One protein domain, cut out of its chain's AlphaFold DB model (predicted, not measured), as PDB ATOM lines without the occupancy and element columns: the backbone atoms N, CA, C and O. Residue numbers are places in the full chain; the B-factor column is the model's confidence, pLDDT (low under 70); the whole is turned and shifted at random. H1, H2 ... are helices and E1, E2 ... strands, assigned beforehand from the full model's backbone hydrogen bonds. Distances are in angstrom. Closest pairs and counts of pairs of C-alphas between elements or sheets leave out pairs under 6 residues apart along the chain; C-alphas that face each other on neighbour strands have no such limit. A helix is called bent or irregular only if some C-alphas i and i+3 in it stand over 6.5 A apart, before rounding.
ATOM      1  N   LYS A   2     178.746 169.552 144.674       77.75
ATOM      2  CA  LYS A   2     177.957 168.555 143.905       77.75
ATOM      3  C   LYS A   2     177.314 167.482 144.800       77.75
ATOM      4  O   LYS A   2     176.102 167.368 144.791       77.75
ATOM      5  N   LYS A   3     178.108 166.844 145.672       80.81
ATOM      6  CA  LYS A   3     177.614 165.892 146.690       80.81
ATOM      7  C   LYS A   3     176.533 166.484 147.609       80.81
ATOM      8  O   LYS A   3     175.561 165.824 147.933       80.81
ATOM      9  N   VAL A   4     176.678 167.765 147.965       81.62
ATOM     10  CA  VAL A   4     175.666 168.509 148.735       81.62
ATOM     11  C   VAL A   4     174.386 168.637 147.904       81.62
ATOM     12  O   VAL A   4     173.343 168.190 148.346       81.62
ATOM     13  N   LYS A   5     174.450 169.125 146.658       82.19
ATOM     14  CA  LYS A   5     173.282 169.224 145.760       82.19
ATOM     15  C   LYS A   5     172.601 167.868 145.516       82.19
ATOM     16  O   LYS A   5     171.382 167.798 145.470       82.19
ATOM     17  N   GLU A   6     173.370 166.791 145.392       82.81
ATOM     18  CA  GLU A   6     172.844 165.422 145.293       82.81
ATOM     19  C   GLU A   6     172.109 164.987 146.565       82.81
ATOM     20  O   GLU A   6     171.078 164.332 146.467       82.81
ATOM     21  N   SER A   7     172.581 165.384 147.747       82.88
ATOM     22  CA  SER A   7     171.893 165.093 149.010       82.88
ATOM     23  C   SER A   7     170.542 165.813 149.141       82.88
ATOM     24  O   SER A   7     169.575 165.208 149.593       82.88
ATOM     25  N   PHE A   8     170.443 167.057 148.647       80.56
ATOM     26  CA  PHE A   8     169.174 167.794 148.570       80.56
ATOM     27  C   PHE A   8     168.182 167.096 147.627       80.56
ATOM     28  O   PHE A   8     167.028 166.907 147.990       80.56
ATOM     29  N   ARG A   9     168.646 166.596 146.471       79.12
ATOM     30  CA  ARG A   9     167.810 165.811 145.538       79.12
ATOM     31  C   ARG A   9     167.320 164.480 146.111       79.12
ATOM     32  O   ARG A   9     166.271 164.006 145.704       79.12
ATOM     33  N   LYS A  10     168.078 163.874 147.028       82.00
ATOM     34  CA  LYS A  10     167.722 162.619 147.713       82.00
ATOM     35  C   LYS A  10     166.819 162.832 148.939       82.00
ATOM     36  O   LYS A  10     166.589 161.883 149.679       82.00
ATOM     37  N   GLY A  11     166.377 164.065 149.205       74.62
ATOM     38  CA  GLY A  11     165.515 164.397 150.347       74.62
ATOM     39  C   GLY A  11     166.202 164.338 151.717       74.62
ATOM     40  O   GLY A  11     165.551 164.546 152.733       74.62
ATOM     41  N   LYS A  12     167.517 164.085 151.768       80.69
ATOM     42  CA  LYS A  12     168.317 164.035 153.003       80.69
ATOM     43  C   LYS A  12     169.524 164.971 152.872       80.69
ATOM     44  O   LYS A  12     170.606 164.510 152.494       80.69
ATOM     45  N   PRO A  13     169.361 166.283 153.134       79.00
ATOM     46  CA  PRO A  13     170.438 167.258 153.010       79.00
ATOM     47  C   PRO A  13     171.615 166.914 153.926       79.00
ATOM     48  O   PRO A  13     171.463 166.800 155.137       79.00
ATOM     49  N   THR A  14     172.808 166.768 153.355       79.00
ATOM     50  CA  THR A  14     174.036 166.483 154.103       79.00
ATOM     51  C   THR A  14     175.159 167.424 153.684       79.00
ATOM     52  O   THR A  14     175.377 167.715 152.502       79.00
ATOM     53  N   PHE A  15     175.909 167.896 154.680       78.62
ATOM     54  CA  PHE A  15     177.102 168.712 154.484       78.62
ATOM     55  C   PHE A  15     178.352 167.934 154.910       78.62
ATOM     56  O   PHE A  15     178.285 167.105 155.816       78.62
ATOM     57  N   PRO A  16     179.512 168.159 154.265       75.94
ATOM     58  CA  PRO A  16     180.753 167.533 154.699       75.94
ATOM     59  C   PRO A  16     181.110 167.970 156.126       75.94
ATOM     60  O   PRO A  16     181.026 169.159 156.434       75.94
ATOM     61  N   LYS A  17     181.580 167.028 156.954       66.19
ATOM     62  CA  LYS A  17     181.885 167.241 158.385       66.19
ATOM     63  C   LYS A  17     182.857 168.405 158.663       66.19
ATOM     64  O   LYS A  17     182.772 169.026 159.709       66.19
ATOM     65  N   ASN A  18     183.709 168.764 157.698       65.88
ATOM     66  CA  ASN A  18     184.701 169.844 157.820       65.88
ATOM     67  C   ASN A  18     184.254 171.159 157.160       65.88
ATOM     68  O   ASN A  18     185.074 171.897 156.610       65.88
ATOM     69  N   THR A  19     182.951 171.440 157.121       68.44
ATOM     70  CA  THR A  19     182.437 172.691 156.550       68.44
ATOM     71  C   THR A  19     181.720 173.519 157.599       68.44
ATOM     72  O   THR A  19     181.064 172.982 158.477       68.44
ATOM     73  N   SER A  20     181.815 174.843 157.491       77.44
ATOM     74  CA  SER A  20     181.192 175.785 158.425       77.44
ATOM     75  C   SER A  20     179.684 175.982 158.194       77.44
ATOM     76  O   SER A  20     179.140 177.037 158.526       77.44
ATOM     77  N   PHE A  21     179.025 174.989 157.586       82.00
ATOM     78  CA  PHE A  21     177.574 174.954 157.425       82.00
ATOM     79  C   PHE A  21     176.940 174.287 158.643       82.00
ATOM     80  O   PHE A  21     177.388 173.222 159.058       82.00
ATOM     81  N   LEU A  22     175.869 174.881 159.159       81.19
ATOM     82  CA  LEU A  22     175.062 174.318 160.235       81.19
ATOM     83  C   LEU A  22     173.605 174.240 159.775       81.19
ATOM     84  O   LEU A  22     173.063 175.223 159.262       81.19
ATOM     85  N   ILE A  23     173.000 173.061 159.931       79.44
ATOM     86  CA  ILE A  23     171.572 172.827 159.696       79.44
ATOM     87  C   ILE A  23     170.877 172.812 161.053       79.44
ATOM     88  O   ILE A  23     171.306 172.083 161.946       79.44
ATOM     89  N   GLN A  24     169.800 173.574 161.189       80.00
ATOM     90  CA  GLN A  24     168.890 173.463 162.326       80.00
ATOM     91  C   GLN A  24     167.724 172.526 161.988       80.00
ATOM     92  O   GLN A  24     167.323 172.425 160.827       80.00
ATOM     93  N   SER A  25     167.150 171.873 163.001       73.75
ATOM     94  CA  SER A  25     165.967 171.005 162.858       73.75
ATOM     95  C   SER A  25     164.761 171.726 162.237       73.75
ATOM     96  O   SER A  25     163.946 171.093 161.579       73.75
ATOM     97  N   SER A  26     164.702 173.054 162.368       77.56
ATOM     98  CA  SER A  26     163.708 173.952 161.764       77.56
ATOM     99  C   SER A  26     163.847 174.155 160.245       77.56
ATOM    100  O   SER A  26     163.038 174.858 159.649       77.56
ATOM    101  N   GLY A  27     164.871 173.585 159.596       76.69
ATOM    102  CA  GLY A  27     165.117 173.745 158.153       76.69
ATOM    103  C   GLY A  27     165.946 174.979 157.771       76.69
ATOM    104  O   GLY A  27     166.175 175.234 156.584       76.69
ATOM    105  N   ILE A  28     166.439 175.722 158.768       85.00
ATOM    106  CA  ILE A  28     167.337 176.866 158.588       85.00
ATOM    107  C   ILE A  28     168.757 176.368 158.306       85.00
ATOM    108  O   ILE A  28     169.302 175.526 159.026       85.00
ATOM    109  N   VAL A  29     169.388 176.937 157.277       86.44
ATOM    110  CA  VAL A  29     170.799 176.703 156.951       86.44
ATOM    111  C   VAL A  29     171.591 177.958 157.271       86.44
ATOM    112  O   VAL A  29     171.265 179.044 156.795       86.44
ATOM    113  N   SER A  30     172.676 177.820 158.023       85.81
ATOM    114  CA  SER A  30     173.624 178.909 158.250       85.81
ATOM    115  C   SER A  30     175.019 178.530 157.769       85.81
ATOM    116  O   SER A  30     175.413 177.367 157.785       85.81
ATOM    117  N   LEU A  31     175.762 179.521 157.289       86.19
ATOM    118  CA  LEU A  31     177.164 179.408 156.918       86.19
ATOM    119  C   LEU A  31     177.948 180.460 157.685       86.19
ATOM    120  O   LEU A  31     177.825 181.656 157.404       86.19
ATOM    121  N   SER A  32     178.799 180.002 158.594       81.75
ATOM    122  CA  SER A  32     179.734 180.875 159.289       81.75
ATOM    123  C   SER A  32     180.973 181.096 158.418       81.75
ATOM    124  O   SER A  32     181.695 180.157 158.067       81.75
ATOM    125  N   LEU A  33     181.203 182.340 157.997       77.75
ATOM    126  CA  LEU A  33     182.445 182.768 157.354       77.75
ATOM    127  C   LEU A  33     183.220 183.659 158.326       77.75
ATOM    128  O   LEU A  33     182.602 184.336 159.144       77.75
ATOM    129  N   PRO A  34     184.555 183.779 158.180       71.12
ATOM    130  CA  PRO A  34     185.376 184.596 159.079       71.12
ATOM    131  C   PRO A  34     184.937 186.062 159.247       71.12
ATOM    132  O   PRO A  34     185.389 186.713 160.181       71.12
ATOM    133  N   LYS A  35     184.109 186.578 158.327       68.12
ATOM    134  CA  LYS A  35     183.699 187.987 158.211       68.12
ATOM    135  C   LYS A  35     182.189 188.228 158.223       68.12
ATOM    136  O   LYS A  35     181.745 189.366 158.164       68.12
ATOM    137  N   LYS A  36     181.385 187.164 158.159       75.38
ATOM    138  CA  LYS A  36     179.919 187.257 158.138       75.38
ATOM    139  C   LYS A  36     179.286 185.888 158.295       75.38
ATOM    140  O   LYS A  36     179.796 184.906 157.760       75.38
ATOM    141  N   THR A  37     178.114 185.864 158.904       85.88
ATOM    142  CA  THR A  37     177.239 184.696 158.873       85.88
ATOM    143  C   THR A  37     176.198 184.908 157.789       85.88
ATOM    144  O   THR A  37     175.569 185.960 157.709       85.88
ATOM    145  N   MET A  38     176.052 183.930 156.903       85.62
ATOM    146  CA  MET A  38     174.965 183.912 155.932       85.62
ATOM    147  C   MET A  38     173.907 182.936 156.426       85.62
ATOM    148  O   MET A  38     174.250 181.810 156.774       85.62
ATOM    149  N   ILE A  39     172.651 183.369 156.466       87.25
ATOM    150  CA  ILE A  39     171.530 182.569 156.957       87.25
ATOM    151  C   ILE A  39     170.499 182.465 155.839       87.25
ATOM    152  O   ILE A  39     170.202 183.449 155.161       87.25
ATOM    153  N   TRP A  40     169.967 181.265 155.653       90.31
ATOM    154  CA  TRP A  40     168.873 180.968 154.745       90.31
ATOM    155  C   TRP A  40     167.769 180.284 155.538       90.31
ATOM    156  O   TRP A  40     168.003 179.244 156.150       90.31
ATOM    157  N   LEU A  41     166.576 180.878 155.519       86.94
ATOM    158  CA  LEU A  41     165.440 180.432 156.331       86.94
ATOM    159  C   LEU A  41     164.843 179.102 155.858       86.94
ATOM    160  O   LEU A  41     164.173 178.426 156.626       86.94
ATOM    161  N   THR A  42     165.093 178.722 154.604       86.69
ATOM    162  CA  THR A  42     164.607 177.468 154.027       86.69
ATOM    163  C   THR A  42     165.690 176.784 153.202       86.69
ATOM    164  O   THR A  42     166.550 177.438 152.593       86.69
ATOM    165  N   PHE A  43     165.602 175.456 153.108       83.69
ATOM    166  CA  PHE A  43     166.434 174.651 152.212       83.69
ATOM    167  C   PHE A  43     166.330 175.102 150.751       83.69
ATOM    168  O   PHE A  43     167.352 175.206 150.073       83.69
ATOM    169  N   TYR A  44     165.125 175.462 150.302       83.81
ATOM    170  CA  TYR A  44     164.881 176.000 148.964       83.81
ATOM    171  C   TYR A  44     165.678 177.290 148.706       83.81
ATOM    172  O   TYR A  44     166.386 177.416 147.701       83.81
ATOM    173  N   SER A  45     165.630 178.238 149.651       84.88
ATOM    174  CA  SER A  45     166.369 179.500 149.551       84.88
ATOM    175  C   SER A  45     167.880 179.265 149.524       84.88
ATOM    176  O   SER A  45     168.583 179.844 148.691       84.88
ATOM    177  N   PHE A  46     168.394 178.368 150.369       87.44
ATOM    178  CA  PHE A  46     169.807 177.984 150.366       87.44
ATOM    179  C   PHE A  46     170.244 177.376 149.023       87.44
ATOM    180  O   PHE A  46     171.267 177.765 148.441       87.44
ATOM    181  N   GLU A  47     169.461 176.428 148.517       85.69
ATOM    182  CA  GLU A  47     169.765 175.675 147.309       85.69
ATOM    183  C   GLU A  47     169.852 176.588 146.076       85.69
ATOM    184  O   GLU A  47     170.862 176.579 145.363       85.69
ATOM    185  N   HIS A  48     168.850 177.442 145.861       84.62
ATOM    186  CA  HIS A  48     168.789 178.286 144.667       84.62
ATOM    187  C   HIS A  48     169.614 179.572 144.775       84.62
ATOM    188  O   HIS A  48     170.311 179.952 143.824       84.62
ATOM    189  N   SER A  49     169.582 180.257 145.921       85.38
ATOM    190  CA  SER A  49     170.261 181.554 146.058       85.38
ATOM    191  C   SER A  49     171.773 181.413 146.251       85.38
ATOM    192  O   SER A  49     172.530 182.294 145.834       85.38
ATOM    193  N   TYR A  50     172.234 180.301 146.835       87.31
ATOM    194  CA  TYR A  50     173.640 180.106 147.171       87.31
ATOM    195  C   TYR A  50     174.261 178.913 146.457       87.31
ATOM    196  O   TYR A  50     175.234 179.099 145.718       87.31
ATOM    197  N   LEU A  51     173.731 177.702 146.647       86.44
ATOM    198  CA  LEU A  51     174.381 176.482 146.166       86.44
ATOM    199  C   LEU A  51     174.457 176.446 144.632       86.44
ATOM    200  O   LEU A  51     175.549 176.268 144.082       86.44
ATOM    201  N   ASP A  52     173.350 176.711 143.939       87.00
ATOM    202  CA  ASP A  52     173.288 176.733 142.474       87.00
ATOM    203  C   ASP A  52     174.149 177.842 141.878       87.00
ATOM    204  O   ASP A  52     174.961 177.592 140.978       87.00
ATOM    205  N   ARG A  53     174.067 179.059 142.431       87.25
ATOM    206  CA  ARG A  53     174.931 180.173 142.016       87.25
ATOM    207  C   ARG A  53     176.405 179.828 142.208       87.25
ATOM    208  O   ARG A  53     177.226 180.095 141.325       87.25
ATOM    209  N   LYS A  54     176.771 179.195 143.328       87.25
ATOM    210  CA  LYS A  54     178.156 178.796 143.608       87.25
ATOM    211  C   LYS A  54     178.630 177.695 142.665       87.25
ATOM    212  O   LYS A  54     179.757 177.784 142.171       87.25
ATOM    213  N   ILE A  55     177.793 176.700 142.369       88.44
ATOM    214  CA  ILE A  55     178.086 175.641 141.395       88.44
ATOM    215  C   ILE A  55     178.270 176.245 140.001       88.44
ATOM    216  O   ILE A  55     179.297 175.983 139.372       88.44
ATOM    217  N   LYS A  56     177.346 177.099 139.542       88.44
ATOM    218  CA  LYS A  56     177.427 177.802 138.249       88.44
ATOM    219  C   LYS A  56     178.718 178.614 138.137       88.44
ATOM    220  O   LYS A  56     179.482 178.434 137.190       88.44
ATOM    221  N   ASN A  57     179.025 179.432 139.145       83.25
ATOM    222  CA  ASN A  57     180.240 180.250 139.183       83.25
ATOM    223  C   ASN A  57     181.521 179.405 139.181       83.25
ATOM    224  O   ASN A  57     182.493 179.746 138.502       83.25
ATOM    225  N   THR A  58     181.524 178.293 139.916       86.62
ATOM    226  CA  THR A  58     182.671 177.379 139.985       86.62
ATOM    227  C   THR A  58     182.864 176.639 138.663       86.62
ATOM    228  O   THR A  58     183.985 176.605 138.162       86.62
ATOM    229  N   LYS A  59     181.789 176.133 138.038       89.88
ATOM    230  CA  LYS A  59     181.828 175.531 136.693       89.88
ATOM    231  C   LYS A  59     182.365 176.520 135.658       89.88
ATOM    232  O   LYS A  59     183.306 176.194 134.942       89.88
ATOM    233  N   ALA A  60     181.851 177.751 135.642       85.62
ATOM    234  CA  ALA A  60     182.338 178.800 134.746       85.62
ATOM    235  C   ALA A  60     183.823 179.122 134.987       85.62
ATOM    236  O   ALA A  60     184.588 179.326 134.045       85.62
ATOM    237  N   LYS A  61     184.268 179.143 136.252       83.75
ATOM    238  CA  LYS A  61     185.683 179.329 136.604       83.75
ATOM    239  C   LYS A  61     186.552 178.179 136.091       83.75
ATOM    240  O   LYS A  61     187.597 178.461 135.513       83.75
ATOM    241  N   ILE A  62     186.120 176.929 136.264       89.94
ATOM    242  CA  ILE A  62     186.814 175.742 135.744       89.94
ATOM    243  C   ILE A  62     186.896 175.804 134.218       89.94
ATOM    244  O   ILE A  62     187.989 175.670 133.684       89.94
ATOM    245  N   GLY A  63     185.792 176.088 133.520       89.25
ATOM    246  CA  GLY A  63     185.781 176.221 132.059       89.25
ATOM    247  C   GLY A  63     186.768 177.281 131.557       89.25
ATOM    248  O   GLY A  63     187.579 177.008 130.678       89.25
ATOM    249  N   ARG A  64     186.801 178.461 132.195       83.25
ATOM    250  CA  ARG A  64     187.794 179.509 131.886       83.25
ATOM    251  C   ARG A  64     189.237 179.075 132.152       83.25
ATOM    252  O   ARG A  64     190.144 179.546 131.466       83.25
ATOM    253  N   LEU A  65     189.473 178.257 133.180       85.19
ATOM    254  CA  LEU A  65     190.804 177.735 133.491       85.19
ATOM    255  C   LEU A  65     191.238 176.681 132.471       85.19
ATOM    256  O   LEU A  65     192.359 176.791 131.986       85.19
ATOM    257  N   LYS A  66     190.349 175.755 132.095       91.69
ATOM    258  CA  LYS A  66     190.587 174.746 131.053       91.69
ATOM    259  C   LYS A  66     190.913 175.395 129.710       91.69
ATOM    260  O   LYS A  66     192.033 175.275 129.248       91.69
ATOM    261  N   HIS A  67     190.037 176.267 129.207       85.50
ATOM    262  CA  HIS A  67     190.285 176.986 127.952       85.50
ATOM    263  C   HIS A  67     191.602 177.788 127.980       85.50
ATOM    264  O   HIS A  67     192.273 177.970 126.963       85.50
TER     265      HIS A  67
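This is residues 2 to 67 of the 444 residues of the protein "Transposase, IS605 OrfB family, central region" of Bacillus sp. 491mf (UniProt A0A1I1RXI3). A small three-stranded sheet has a long helix, H2, rising from it as an arm, residues 56 to 67 sticking out; short H1 lies off the sheet. The 66 printed residues run H1, E1, E2, E3, H2, class mixed; only just compact, close to loose (radius of gyration of the C-alphas 12.9 A), they span 43 by 32 by 22 A.

Start at the meander, each strand the antiparallel neighbour of the one before: E1, residues 21 to 23, E2, 29 to 33, E3, 36 to 40. Find N 22 and O 30 at 2.9 A in hairpin E1 and E2, N 31 and O 38 at 2.8 A in hairpin E2 and E3. H2, residues 43 to 67, is on one face, making two layers, and stands up from the sheet at 47 degrees; its closest C-alphas with E3, Phe 46 and Trp 40, are 5.4 A apart. H1, residues 2 to 9, only just touches H2, with 3 pairs of C-alphas within 8 A, by H2's residues 47 to 55 alone; the closest, Lys 5 and Leu 51, are 7.4 A apart. Every O i to N i+4 pair is within hydrogen-bond range in H1, 19 of 21 in H2.

Find C-alpha 2 at (177.957, 168.555, 143.905), where H1 begins its 10.6 A. E2 runs 13.1 A, E3 13.2 A, E1 6.8 A. H2 runs 34.1 A to C-alpha 67 at (190.285, 176.986, 127.952), only just irregular: C-alphas 49 and 52 are 6.7 A apart.

The C-alphas farthest apart, Ser 26 and His 67, are 43.1 A apart. The printed part has no cut. H1 to E1 is a long link. Look for pLDDT under 70 at residues 17 to 19 and 35.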